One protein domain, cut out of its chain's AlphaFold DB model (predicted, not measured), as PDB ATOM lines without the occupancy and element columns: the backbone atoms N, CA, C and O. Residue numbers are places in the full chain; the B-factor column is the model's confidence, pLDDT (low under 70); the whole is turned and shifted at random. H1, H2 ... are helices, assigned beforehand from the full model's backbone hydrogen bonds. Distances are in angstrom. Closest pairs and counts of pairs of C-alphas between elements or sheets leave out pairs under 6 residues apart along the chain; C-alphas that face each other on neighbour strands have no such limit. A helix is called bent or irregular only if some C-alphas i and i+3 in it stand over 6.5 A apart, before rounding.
ATOM      1  N   GLN A 268      90.345 -25.025 -53.449       94.75
ATOM      2  CA  GLN A 268      89.475 -24.599 -54.548       94.75
ATOM      3  C   GLN A 268      89.248 -23.079 -54.552       94.75
ATOM      4  O   GLN A 268      89.258 -22.467 -55.620       94.75
ATOM      5  N   GLU A 269      89.106 -22.454 -53.381       95.31
ATOM      6  CA  GLU A 269      89.071 -20.989 -53.253       95.31
ATOM      7  C   GLU A 269      90.423 -20.386 -53.645       95.31
ATOM      8  O   GLU A 269      90.461 -19.424 -54.399       95.31
ATOM      9  N   ALA A 270      91.534 -21.011 -53.253       96.19
ATOM     10  CA  ALA A 270      92.881 -20.608 -53.648       96.19
ATOM     11  C   ALA A 270      93.107 -20.646 -55.177       96.19
ATOM     12  O   ALA A 270      93.655 -19.701 -55.742       96.19
ATOM     13  N   VAL A 271      92.638 -21.693 -55.873       95.50
ATOM     14  CA  VAL A 271      92.623 -21.737 -57.353       95.50
ATOM     15  C   VAL A 271      91.740 -20.624 -57.930       95.50
ATOM     16  O   VAL A 271      92.121 -19.969 -58.897       95.50
ATOM     17  N   THR A 272      90.575 -20.378 -57.328       92.50
ATOM     18  CA  THR A 272      89.649 -19.323 -57.771       92.50
ATOM     19  C   THR A 272      90.272 -17.931 -57.613       92.50
ATOM     20  O   THR A 272      90.204 -17.131 -58.544       92.50
ATOM     21  N   ASN A 273      90.964 -17.668 -56.500       92.69
ATOM     22  CA  ASN A 273      91.682 -16.418 -56.250       92.69
ATOM     23  C   ASN A 273      92.755 -16.170 -57.314       92.69
ATOM     24  O   ASN A 273      92.812 -15.073 -57.857       92.69
ATOM     25  N   TRP A 274      93.535 -17.185 -57.704       94.69
ATOM     26  CA  TRP A 274      94.485 -17.044 -58.815       94.69
ATOM     27  C   TRP A 274      93.821 -16.746 -60.152       94.69
ATOM     28  O   TRP A 274      94.325 -15.919 -60.906       94.69
ATOM     29  N   LEU A 275      92.699 -17.396 -60.467       90.56
ATOM     30  CA  LEU A 275      91.972 -17.123 -61.707       90.56
ATOM     31  C   LEU A 275      91.406 -15.693 -61.734       90.56
ATOM     32  O   LEU A 275      91.374 -15.088 -62.806       90.56
ATOM     33  N   ILE A 276      91.010 -15.147 -60.581       88.00
ATOM     34  CA  ILE A 276      90.603 -13.744 -60.423       88.00
ATOM     35  C   ILE A 276      91.820 -12.818 -60.564       88.00
ATOM     36  O   ILE A 276      91.817 -11.944 -61.422       88.00
ATOM     37  N   TRP A 277      92.889 -13.026 -59.789       91.25
ATOM     38  CA  TRP A 277      94.065 -12.147 -59.797       91.25
ATOM     39  C   TRP A 277      94.812 -12.126 -61.138       91.25
ATOM     40  O   TRP A 277      95.351 -11.095 -61.521       91.25
ATOM     41  N   LEU A 278      94.836 -13.243 -61.872       87.88
ATOM     42  CA  LEU A 278      95.412 -13.330 -63.221       87.88
ATOM     43  C   LEU A 278      94.458 -12.813 -64.317       87.88
ATOM     44  O   LEU A 278      94.771 -12.944 -65.501       87.88
ATOM     45  N   ASN A 279      93.288 -12.276 -63.951       84.44
ATOM     46  CA  ASN A 279      92.217 -11.840 -64.853       84.44
ATOM     47  C   ASN A 279      91.710 -12.921 -65.831       84.44
ATOM     48  O   ASN A 279      91.116 -12.624 -66.867       84.44
ATOM     49  N   VAL A 280      91.921 -14.202 -65.508       82.69
ATOM     50  CA  VAL A 280      91.481 -15.349 -66.324       82.69
ATOM     51  C   VAL A 280      89.979 -15.595 -66.166       82.69
ATOM     52  O   VAL A 280      89.323 -16.053 -67.101       82.69
ATOM     53  N   MET A 281      89.436 -15.291 -64.986       69.94
ATOM     54  CA  MET A 281      88.018 -15.434 -64.650       69.94
ATOM     55  C   MET A 281      87.218 -14.132 -64.742       69.94
ATOM     56  O   MET A 281      86.059 -14.132 -64.323       69.94
ATOM     57  N   ASP A 282      87.806 -13.043 -65.245       57.34
ATOM     58  CA  ASP A 282      87.185 -11.734 -65.069       57.34
ATOM     59  C   ASP A 282      85.842 -11.619 -65.804       57.34
ATOM     60  O   ASP A 282      85.687 -12.008 -66.971       57.34
ATOM     61  N   LEU A 283      84.846 -11.167 -65.047       52.00
ATOM     62  CA  LEU A 283      83.432 -11.230 -65.415       52.00
ATOM     63  C   LEU A 283      83.000 -10.020 -66.245       52.00
ATOM     64  O   LEU A 283      82.068 -10.163 -67.038       52.00
ATOM     65  N   ASP A 284      83.732  -8.906 -66.143       51.72
ATOM     66  CA  ASP A 284      83.524  -7.679 -66.906       51.72
ATOM     67  C   ASP A 284      84.871  -7.051 -67.351       51.72
ATOM     68  O   ASP A 284      85.767  -6.829 -66.552       51.72
ATOM     69  N   GLU A 285      84.953  -6.725 -68.648       45.16
ATOM     70  CA  GLU A 285      85.848  -5.737 -69.295       45.16
ATOM     71  C   GLU A 285      87.371  -5.973 -69.550       45.16
ATOM     72  O   GLU A 285      88.168  -6.417 -68.736       45.16
ATOM     73  N   THR A 286      87.780  -5.525 -70.752       42.31
ATOM     74  CA  THR A 286      89.145  -5.292 -71.302       42.31
ATOM     75  C   THR A 286      90.115  -6.480 -71.547       42.31
ATOM     76  O   THR A 286      90.480  -7.217 -70.636       42.31
ATOM     77  N   PRO A 287      90.621  -6.668 -72.792       47.78
ATOM     78  CA  PRO A 287      91.606  -7.707 -73.108       47.78
ATOM     79  C   PRO A 287      93.075  -7.230 -73.156       47.78
ATOM     80  O   PRO A 287      93.420  -6.264 -73.829       47.78
ATOM     81  N   ALA A 288      93.946  -8.055 -72.570       48.97
ATOM     82  CA  ALA A 288      95.312  -8.371 -73.012       48.97
ATOM     83  C   ALA A 288      96.319  -7.228 -73.300       48.97
ATOM     84  O   ALA A 288      96.530  -6.798 -74.434       48.97
ATOM     85  N   ARG A 289      97.149  -6.947 -72.290       42.00
ATOM     86  CA  ARG A 289      98.609  -6.827 -72.465       42.00
ATOM     87  C   ARG A 289      99.292  -7.891 -71.594       42.00
ATOM     88  O   ARG A 289      98.620  -8.531 -70.787       42.00
ATOM     89  N   LEU A 290     100.610  -8.081 -71.756       55.59
ATOM     90  CA  LEU A 290     101.455  -8.720 -70.729       55.59
ATOM     91  C   LEU A 290     101.044  -8.176 -69.357       55.59
ATOM     92  O   LEU A 290     100.897  -6.953 -69.284       55.59
ATOM     93  N   LEU A 291     100.852  -9.056 -68.354       55.22
ATOM     94  CA  LEU A 291     100.413  -8.733 -66.981       55.22
ATOM     95  C   LEU A 291     100.790  -7.284 -66.629       55.22
ATOM     96  O   LEU A 291     101.972  -7.025 -66.385       55.22
ATOM     97  N   PRO A 292      99.839  -6.325 -66.697       66.06
ATOM     98  CA  PRO A 292     100.131  -4.940 -66.371       66.06
ATOM     99  C   PRO A 292     100.811  -4.884 -65.006       66.06
ATOM    100  O   PRO A 292     100.460  -5.666 -64.123       66.06
ATOM    101  N   ARG A 293     101.780  -3.982 -64.814       67.25
ATOM    102  CA  ARG A 293     102.516  -3.885 -63.533       67.25
ATOM    103  C   ARG A 293     101.569  -3.704 -62.343       67.25
ATOM    104  O   ARG A 293     101.845  -4.170 -61.246       67.25
ATOM    105  N   ASP A 294     100.410  -3.111 -62.593       77.06
ATOM    106  CA  ASP A 294      99.325  -2.935 -61.632       77.06
ATOM    107  C   ASP A 294      98.716  -4.278 -61.173       77.06
ATOM    108  O   ASP A 294      98.288  -4.393 -60.028       77.06
ATOM    109  N   ILE A 295      98.714  -5.314 -62.025       76.12
ATOM    110  CA  ILE A 295      98.335  -6.688 -61.652       76.12
ATOM    111  C   ILE A 295      99.447  -7.362 -60.841       76.12
ATOM    112  O   ILE A 295      99.137  -8.043 -59.872       76.12
ATOM    113  N   GLU A 296     100.728  -7.152 -61.167       81.69
ATOM    114  CA  GLU A 296     101.843  -7.658 -60.344       81.69
ATOM    115  C   GLU A 296     101.766  -7.098 -58.914       81.69
ATOM    116  O   GLU A 296     101.793  -7.861 -57.950       81.69
ATOM    117  N   HIS A 297     101.563  -5.783 -58.777       81.75
ATOM    118  CA  HIS A 297     101.341  -5.141 -57.482       81.75
ATOM    119  C   HIS A 297     100.092  -5.684 -56.774       81.75
ATOM    120  O   HIS A 297     100.195  -6.118 -55.633       81.75
ATOM    121  N   ARG A 298      98.942  -5.783 -57.459       81.19
ATOM    122  CA  ARG A 298      97.722  -6.368 -56.870       81.19
ATOM    123  C   ARG A 298      97.900  -7.825 -56.436       81.19
ATOM    124  O   ARG A 298      97.363  -8.188 -55.396       81.19
ATOM    125  N   ILE A 299      98.610  -8.659 -57.196       89.62
ATOM    126  CA  ILE A 299      98.911 -10.046 -56.804       89.62
ATOM    127  C   ILE A 299      99.746 -10.042 -55.526       89.62
ATOM    128  O   ILE A 299      99.414 -10.767 -54.594       89.62
ATOM    129  N   LEU A 300     100.805  -9.230 -55.470       89.38
ATOM    130  CA  LEU A 300     101.681  -9.154 -54.303       89.38
ATOM    131  C   LEU A 300     100.937  -8.650 -53.063       89.38
ATOM    132  O   LEU A 300     101.021  -9.301 -52.028       89.38
ATOM    133  N   ASP A 301     100.168  -7.567 -53.170       90.94
ATOM    134  CA  ASP A 301      99.415  -7.005 -52.045       90.94
ATOM    135  C   ASP A 301      98.384  -8.024 -51.516       90.94
ATOM    136  O   ASP A 301      98.435  -8.416 -50.350       90.94
ATOM    137  N   ASN A 302      97.529  -8.572 -52.394       91.75
ATOM    138  CA  ASN A 302      96.520  -9.563 -51.995       91.75
ATOM    139  C   ASN A 302      97.131 -10.878 -51.480       91.75
ATOM    140  O   ASN A 302      96.524 -11.540 -50.641       91.75
ATOM    141  N   PHE A 303      98.302 -11.292 -51.976       95.12
ATOM    142  CA  PHE A 303      98.987 -12.492 -51.492       95.12
ATOM    143  C   PHE A 303      99.650 -12.256 -50.130       95.12
ATOM    144  O   PHE A 303      99.577 -13.121 -49.260       95.12
ATOM    145  N   MET A 304     100.270 -11.094 -49.916       95.38
ATOM    146  CA  MET A 304     100.939 -10.762 -48.655       95.38
ATOM    147  C   MET A 304      99.951 -10.512 -47.506       95.38
ATOM    148  O   MET A 304     100.288 -10.815 -46.362       95.38
ATOM    149  N   ASP A 305      98.732 -10.051 -47.805       94.94
ATOM    150  CA  ASP A 305      97.644  -9.875 -46.829       94.94
ATOM    151  C   ASP A 305      97.017 -11.201 -46.337       94.94
ATOM    152  O   ASP A 305      96.329 -11.227 -45.311       94.94
ATOM    153  N   LEU A 306      97.250 -12.326 -47.029       95.50
ATOM    154  CA  LEU A 306      96.786 -13.648 -46.590       95.50
ATOM    155  C   LEU A 306      97.571 -14.165 -45.376       95.50
ATOM    156  O   LEU A 306      98.751 -13.863 -45.198       95.50
ATOM    157  N   SER A 307      96.952 -15.034 -44.566       96.31
ATOM    158  CA  SER A 307      97.685 -15.712 -43.488       96.31
ATOM    159  C   SER A 307      98.786 -16.622 -44.065       96.31
ATOM    160  O   SER A 307      98.606 -17.164 -45.157       96.31
ATOM    161  N   PRO A 308      99.897 -16.893 -43.352       95.75
ATOM    162  CA  PRO A 308     100.975 -17.744 -43.876       95.75
ATOM    163  C   PRO A 308     100.531 -19.161 -44.287       95.75
ATOM    164  O   PRO A 308     101.137 -19.775 -45.165       95.75
ATOM    165  N   SER A 309      99.458 -19.682 -43.678       95.56
ATOM    166  CA  SER A 309      98.855 -20.960 -44.077       95.56
ATOM    167  C   SER A 309      98.106 -20.839 -45.406       95.56
ATOM    168  O   SER A 309      98.204 -21.722 -46.255       95.56
ATOM    169  N   ASP A 310      97.382 -19.738 -45.601       97.00
ATOM    170  CA  ASP A 310      96.617 -19.476 -46.820       97.00
ATOM    171  C   ASP A 310      97.544 -19.087 -47.980       97.00
ATOM    172  O   ASP A 310      97.305 -19.510 -49.109       97.00
ATOM    173  N   GLN A 311      98.650 -18.383 -47.709       96.75
ATOM    174  CA  GLN A 311      99.744 -18.129 -48.658       96.75
ATOM    175  C   GLN A 311     100.319 -19.441 -49.211       96.75
ATOM    176  O   GLN A 311     100.453 -19.595 -50.425       96.75
ATOM    177  N   LEU A 312     100.606 -20.421 -48.344       96.50
ATOM    178  CA  LEU A 312     101.120 -21.728 -48.764       96.50
ATOM    179  C   LEU A 312     100.079 -22.520 -49.572       96.50
ATOM    180  O   LEU A 312     100.415 -23.065 -50.624       96.50
ATOM    181  N   THR A 313      98.811 -22.537 -49.146       97.19
ATOM    182  CA  THR A 313      97.715 -23.143 -49.928       97.19
ATOM    183  C   THR A 313      97.561 -22.467 -51.294       97.19
ATOM    184  O   THR A 313      97.362 -23.136 -52.307       97.19
ATOM    185  N   THR A 314      97.734 -21.147 -51.347       96.56
ATOM    186  CA  THR A 314      97.678 -20.339 -52.570       96.56
ATOM    187  C   THR A 314      98.861 -20.638 -53.494       96.56
ATOM    188  O   THR A 314      98.657 -20.874 -54.681       96.56
ATOM    189  N   ALA A 315     100.088 -20.762 -52.985       95.56
ATOM    190  CA  ALA A 315     101.238 -21.191 -53.788       95.56
ATOM    191  C   ALA A 315     101.074 -22.623 -54.349       95.56
ATOM    192  O   ALA A 315     101.385 -22.890 -55.516       95.56
ATOM    193  N   LEU A 316     100.522 -23.549 -53.556       96.31
ATOM    194  CA  LEU A 316     100.186 -24.901 -54.018       96.31
ATOM    195  C   LEU A 316      99.083 -24.891 -55.093       96.31
ATOM    196  O   LEU A 316      99.167 -25.642 -56.067       96.31
ATOM    197  N   ALA A 317      98.083 -24.015 -54.973       96.06
ATOM    198  CA  ALA A 317      97.057 -23.832 -55.998       96.06
ATOM    199  C   ALA A 317      97.648 -23.358 -57.338       96.06
ATOM    200  O   ALA A 317      97.345 -23.955 -58.373       96.06
ATOM    201  N   LEU A 318      98.554 -22.368 -57.321       96.06
ATOM    202  CA  LEU A 318      99.238 -21.888 -58.530       96.06
ATOM    203  C   LEU A 318     100.044 -22.996 -59.212       96.06
ATOM    204  O   LEU A 318      99.917 -23.213 -60.417       96.06
ATOM    205  N   THR A 319     100.860 -23.726 -58.448       94.62
ATOM    206  CA  THR A 319     101.672 -24.820 -59.008       94.62
ATOM    207  C   THR A 319     100.800 -25.936 -59.586       94.62
ATOM    208  O   THR A 319     101.108 -26.443 -60.666       94.62
ATOM    209  N   SER A 320      99.663 -26.259 -58.957       93.38
ATOM    210  CA  SER A 320      98.689 -27.204 -59.517       93.38
ATOM    211  C   SER A 320      98.051 -26.692 -60.817       93.38
ATOM    212  O   SER A 320      97.946 -27.453 -61.779       93.38
ATOM    213  N   MET A 321      97.688 -25.406 -60.896       95.75
ATOM    214  CA  MET A 321      97.180 -24.785 -62.128       95.75
ATOM    215  C   MET A 321      98.204 -24.846 -63.267       95.75
ATOM    216  O   MET A 321      97.855 -25.234 -64.381       95.75
ATOM    217  N   ILE A 322      99.473 -24.523 -62.994       93.62
ATOM    218  CA  ILE A 322     100.557 -24.581 -63.988       93.62
ATOM    219  C   ILE A 322     100.769 -26.023 -64.474       93.62
ATOM    220  O   ILE A 322     100.863 -26.258 -65.678       93.62
ATOM    221  N   GLN A 323     100.773 -27.010 -63.571       93.19
ATOM    222  CA  GLN A 323     100.880 -28.427 -63.940       93.19
ATOM    223  C   GLN A 323      99.706 -28.890 -64.820       93.19
ATOM    224  O   GLN A 323      99.923 -29.573 -65.823       93.19
ATOM    225  N   GLN A 324      98.473 -28.488 -64.494       93.38
ATOM    226  CA  GLN A 324      97.285 -28.791 -65.300       93.38
ATOM    227  C   GLN A 324      97.338 -28.119 -66.682       93.38
ATOM    228  O   GLN A 324      97.009 -28.754 -67.687       93.38
ATOM    229  N   LEU A 325      97.809 -26.869 -66.758       92.69
ATOM    230  CA  LEU A 325      97.999 -26.147 -68.016       92.69
ATOM    231  C   LEU A 325      99.043 -26.839 -68.906       92.69
ATOM    232  O   LEU A 325      98.770 -27.104 -70.076       92.69
ATOM    233  N   MET A 326     100.199 -27.207 -68.347       93.00
ATOM    234  CA  MET A 326     101.258 -27.925 -69.069       93.00
ATOM    235  C   MET A 326     100.794 -29.306 -69.554       93.00
ATOM    236  O   MET A 326     101.071 -29.682 -70.695       93.00
ATOM    237  N   ALA A 327     100.027 -30.041 -68.742       91.81
ATOM    238  CA  ALA A 327      99.421 -31.309 -69.150       91.81
ATOM    239  C   ALA A 327      98.405 -31.129 -70.298       91.81
ATOM    240  O   ALA A 327      98.393 -31.918 -71.246       91.81
ATOM    241  N   SER A 328      97.593 -30.067 -70.248       93.81
ATOM    242  CA  SER A 328      96.636 -29.710 -71.304       93.81
ATOM    243  C   SER A 328      97.341 -29.367 -72.623       93.81
ATOM    244  O   SER A 328      97.024 -29.952 -73.660       93.81
ATOM    245  N   ILE A 329      98.371 -28.512 -72.581       90.00
ATOM    246  CA  ILE A 329      99.214 -28.175 -73.741       90.00
ATOM    247  C   ILE A 329      99.852 -29.444 -74.327       90.00
ATOM    248  O   ILE A 329      99.802 -29.656 -75.539       90.00
ATOM    249  N   GLY A 330     100.374 -30.335 -73.477       91.06
ATOM    250  CA  GLY A 330     100.908 -31.632 -73.893       91.06
ATOM    251  C   GLY A 330      99.882 -32.501 -74.632       91.06
ATOM    252  O   GLY A 330     100.208 -33.085 -75.667       91.06
ATOM    253  N   SER A 331      98.631 -32.549 -74.160       91.62
ATOM    254  CA  SER A 331      97.545 -33.273 -74.839       91.62
ATOM    255  C   SER A 331      97.193 -32.649 -76.192       91.62
ATOM    256  O   SER A 331      97.061 -33.369 -77.182       91.62
ATOM    257  N   ILE A 332      97.091 -31.316 -76.263       91.38
ATOM    258  CA  ILE A 332      96.789 -30.581 -77.501       91.38
ATOM    259  C   ILE A 332      97.883 -30.819 -78.551       91.38
ATOM    260  O   ILE A 332      97.572 -31.105 -79.708       91.38
ATOM    261  N   LEU A 333      99.160 -30.784 -78.154       91.50
ATOM    262  CA  LEU A 333     100.288 -31.089 -79.038       91.50
ATOM    263  C   LEU A 333     100.267 -32.546 -79.520       91.50
ATOM    264  O   LEU A 333     100.471 -32.800 -80.707       91.50
ATOM    265  N   GLN A 334      99.969 -33.514 -78.644       93.75
ATOM    266  CA  GLN A 334      99.835 -34.919 -79.046       93.75
ATOM    267  C   GLN A 334      98.698 -35.131 -80.054       93.75
ATOM    268  O   GLN A 334      98.874 -35.869 -81.027       93.75
ATOM    269  N   ASP A 335      97.552 -34.474 -79.869       91.56
ATOM    270  CA  ASP A 335      96.430 -34.579 -80.802       91.56
ATOM    271  C   ASP A 335      96.692 -33.842 -82.122       91.56
ATOM    272  O   ASP A 335      96.374 -34.382 -83.184       91.56
ATOM    273  N   ALA A 336      97.382 -32.698 -82.103       87.19
ATOM    274  CA  ALA A 336      97.874 -32.037 -83.311       87.19
ATOM    275  C   ALA A 336      98.843 -32.941 -84.106       87.19
ATOM    276  O   ALA A 336      98.681 -33.108 -85.317       87.19
ATOM    277  N   ILE A 337      99.789 -33.613 -83.436       89.06
ATOM    278  CA  ILE A 337     100.717 -34.575 -84.063       89.06
ATOM    279  C   ILE A 337      99.965 -35.792 -84.632       89.06
ATOM    280  O   ILE A 337     100.271 -36.252 -85.738       89.06
ATOM    281  N   ARG A 338      98.954 -36.312 -83.921       89.81
ATOM    282  CA  ARG A 338      98.083 -37.402 -84.408       89.81
ATOM    283  C   ARG A 338      97.287 -36.983 -85.645       89.81
ATOM    284  O   ARG A 338      97.175 -37.773 -86.581       89.81
ATOM    285  N   LEU A 339      96.755 -35.761 -85.675       88.50
ATOM    286  CA  LEU A 339      96.031 -35.211 -86.824       88.50
ATOM    287  C   LEU A 339      96.960 -34.994 -88.027       88.50
ATOM    288  O   LEU A 339      96.634 -35.445 -89.126       88.50
ATOM    289  N   ALA A 340      98.149 -34.420 -87.820       83.81
ATOM    290  CA  ALA A 340      99.161 -34.259 -88.865       83.81
ATOM    291  C   ALA A 340      99.601 -35.614 -89.457       83.81
ATOM    292  O   ALA A 340      99.715 -35.766 -90.674       83.81
ATOM    293  N   SER A 341      99.761 -36.631 -88.606       84.62
ATOM    294  CA  SER A 341     100.124 -37.991 -89.016       84.62
ATOM    295  C   SER A 341      98.999 -38.691 -89.793       84.62
ATOM    296  O   SER A 341      99.257 -39.361 -90.791       84.62
ATOM    297  N   ARG A 342      97.731 -38.489 -89.404       83.56
ATOM    298  CA  ARG A 342      96.561 -38.966 -90.168       83.56
ATOM    299  C   ARG A 342      96.430 -38.277 -91.528       83.56
ATOM    300  O   ARG A 342      96.110 -38.951 -92.502       83.56
ATOM    301  N   SER A 343      96.702 -36.973 -91.599       72.12
ATOM    302  CA  SER A 343      96.718 -36.215 -92.858       72.12
ATOM    303  C   SER A 343      97.778 -36.767 -93.819       72.12
ATOM    304  O   SER A 343      97.472 -37.120 -94.957       72.12
ATOM    305  N   ARG A 344      99.007 -36.970 -93.325       67.81
ATOM    306  CA  ARG A 344     100.131 -37.463 -94.134       67.81
ATOM    307  C   ARG A 344      99.892 -38.850 -94.738       67.81
ATOM    308  O   ARG A 344     100.307 -39.081 -95.866       67.81
TER     309      ARG A 344
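AT A GLANCE: This is residues 268 to 344 of the 756 residues of the protein "Hypothetical protein" of Symbiodinium sp. CCMP2592 (UniProt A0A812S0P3). One very long helix, H3, makes the longest axis, with a small head at its first end and a long bare arm, residues 322 to 344, sticking out from it. In the head, H1 stands nearly at a right angle to H3, its residue Ala 270 closest to Thr 314 of H3, H2 runs opposite ways to H3 and is joined to it by a tight link, and a long loop, residues 278 to 292, arches from the end of H1 to the start of H2. The printed part has 77 residues with three named helices, in the order H1, H2, H3, and no named strand; the class is all helix. The whole is only just loose, close to extended, with a radius of gyration of the C-alphas of 16.7 A, and it is elongated, spanning 55 by 30 by 20 A.

HOW THE PARTS SIT: H3, residues 308 to 344, is the longest helix, with 37 residues. H1, residues 268 to 277, touches it about perpendicular, their lines at 78 degrees; the closest C-alphas, those of Ala 270 and Thr 314, are 4.9 A apart. H3 touches H1 with residues 310 to 321 alone. H2, residues 293 to 304, is close to H3 but not clearly touching: their closest C-alphas, those of Phe 303 and Gln 311, are 6.4 A apart. H2 and H3 run opposite ways at a steep tilt of 50 degrees. H1 and H2 form a helical hairpin, two helices that follow each other and run opposite ways, here at a shallow tilt of 28 degrees. They only just touch, with 3 pairs of C-alphas within 8 A; the closest are those of Trp 277 and Ile 299, 6.1 A apart. H2 touches H1 with residues 295 to 299 alone. In H1, H2 and H3 every O i to N i+4 pair is within hydrogen-bond range.

IN THESE COORDINATES: H3 runs 54.0 A from C-alpha 308 at (100.975, -17.744, -43.876) to C-alpha 344 at (100.131, -37.463, -94.134). H2 measures 16.5 A from first to last C-alpha, and H1 14.3 A, beginning with C-alpha 268 at (89.475, -24.599, -54.548). No helix is bent.

THE WHOLE: The two C-alphas farthest apart, those of Ser 307 and Arg 344, are 55.2 A apart. Residues 322 to 344 of H3 stand free; the body without them has 54 residues and spans 33 by 20 by 17 A. The printed part has no cut. The link from H1 to H2, 15 residues, is long, and the link from H2 to H3, 3 residues, is tight. The mean pLDDT of the printed part is 84.5; residues 281 to 293 and residue 344 are under 70.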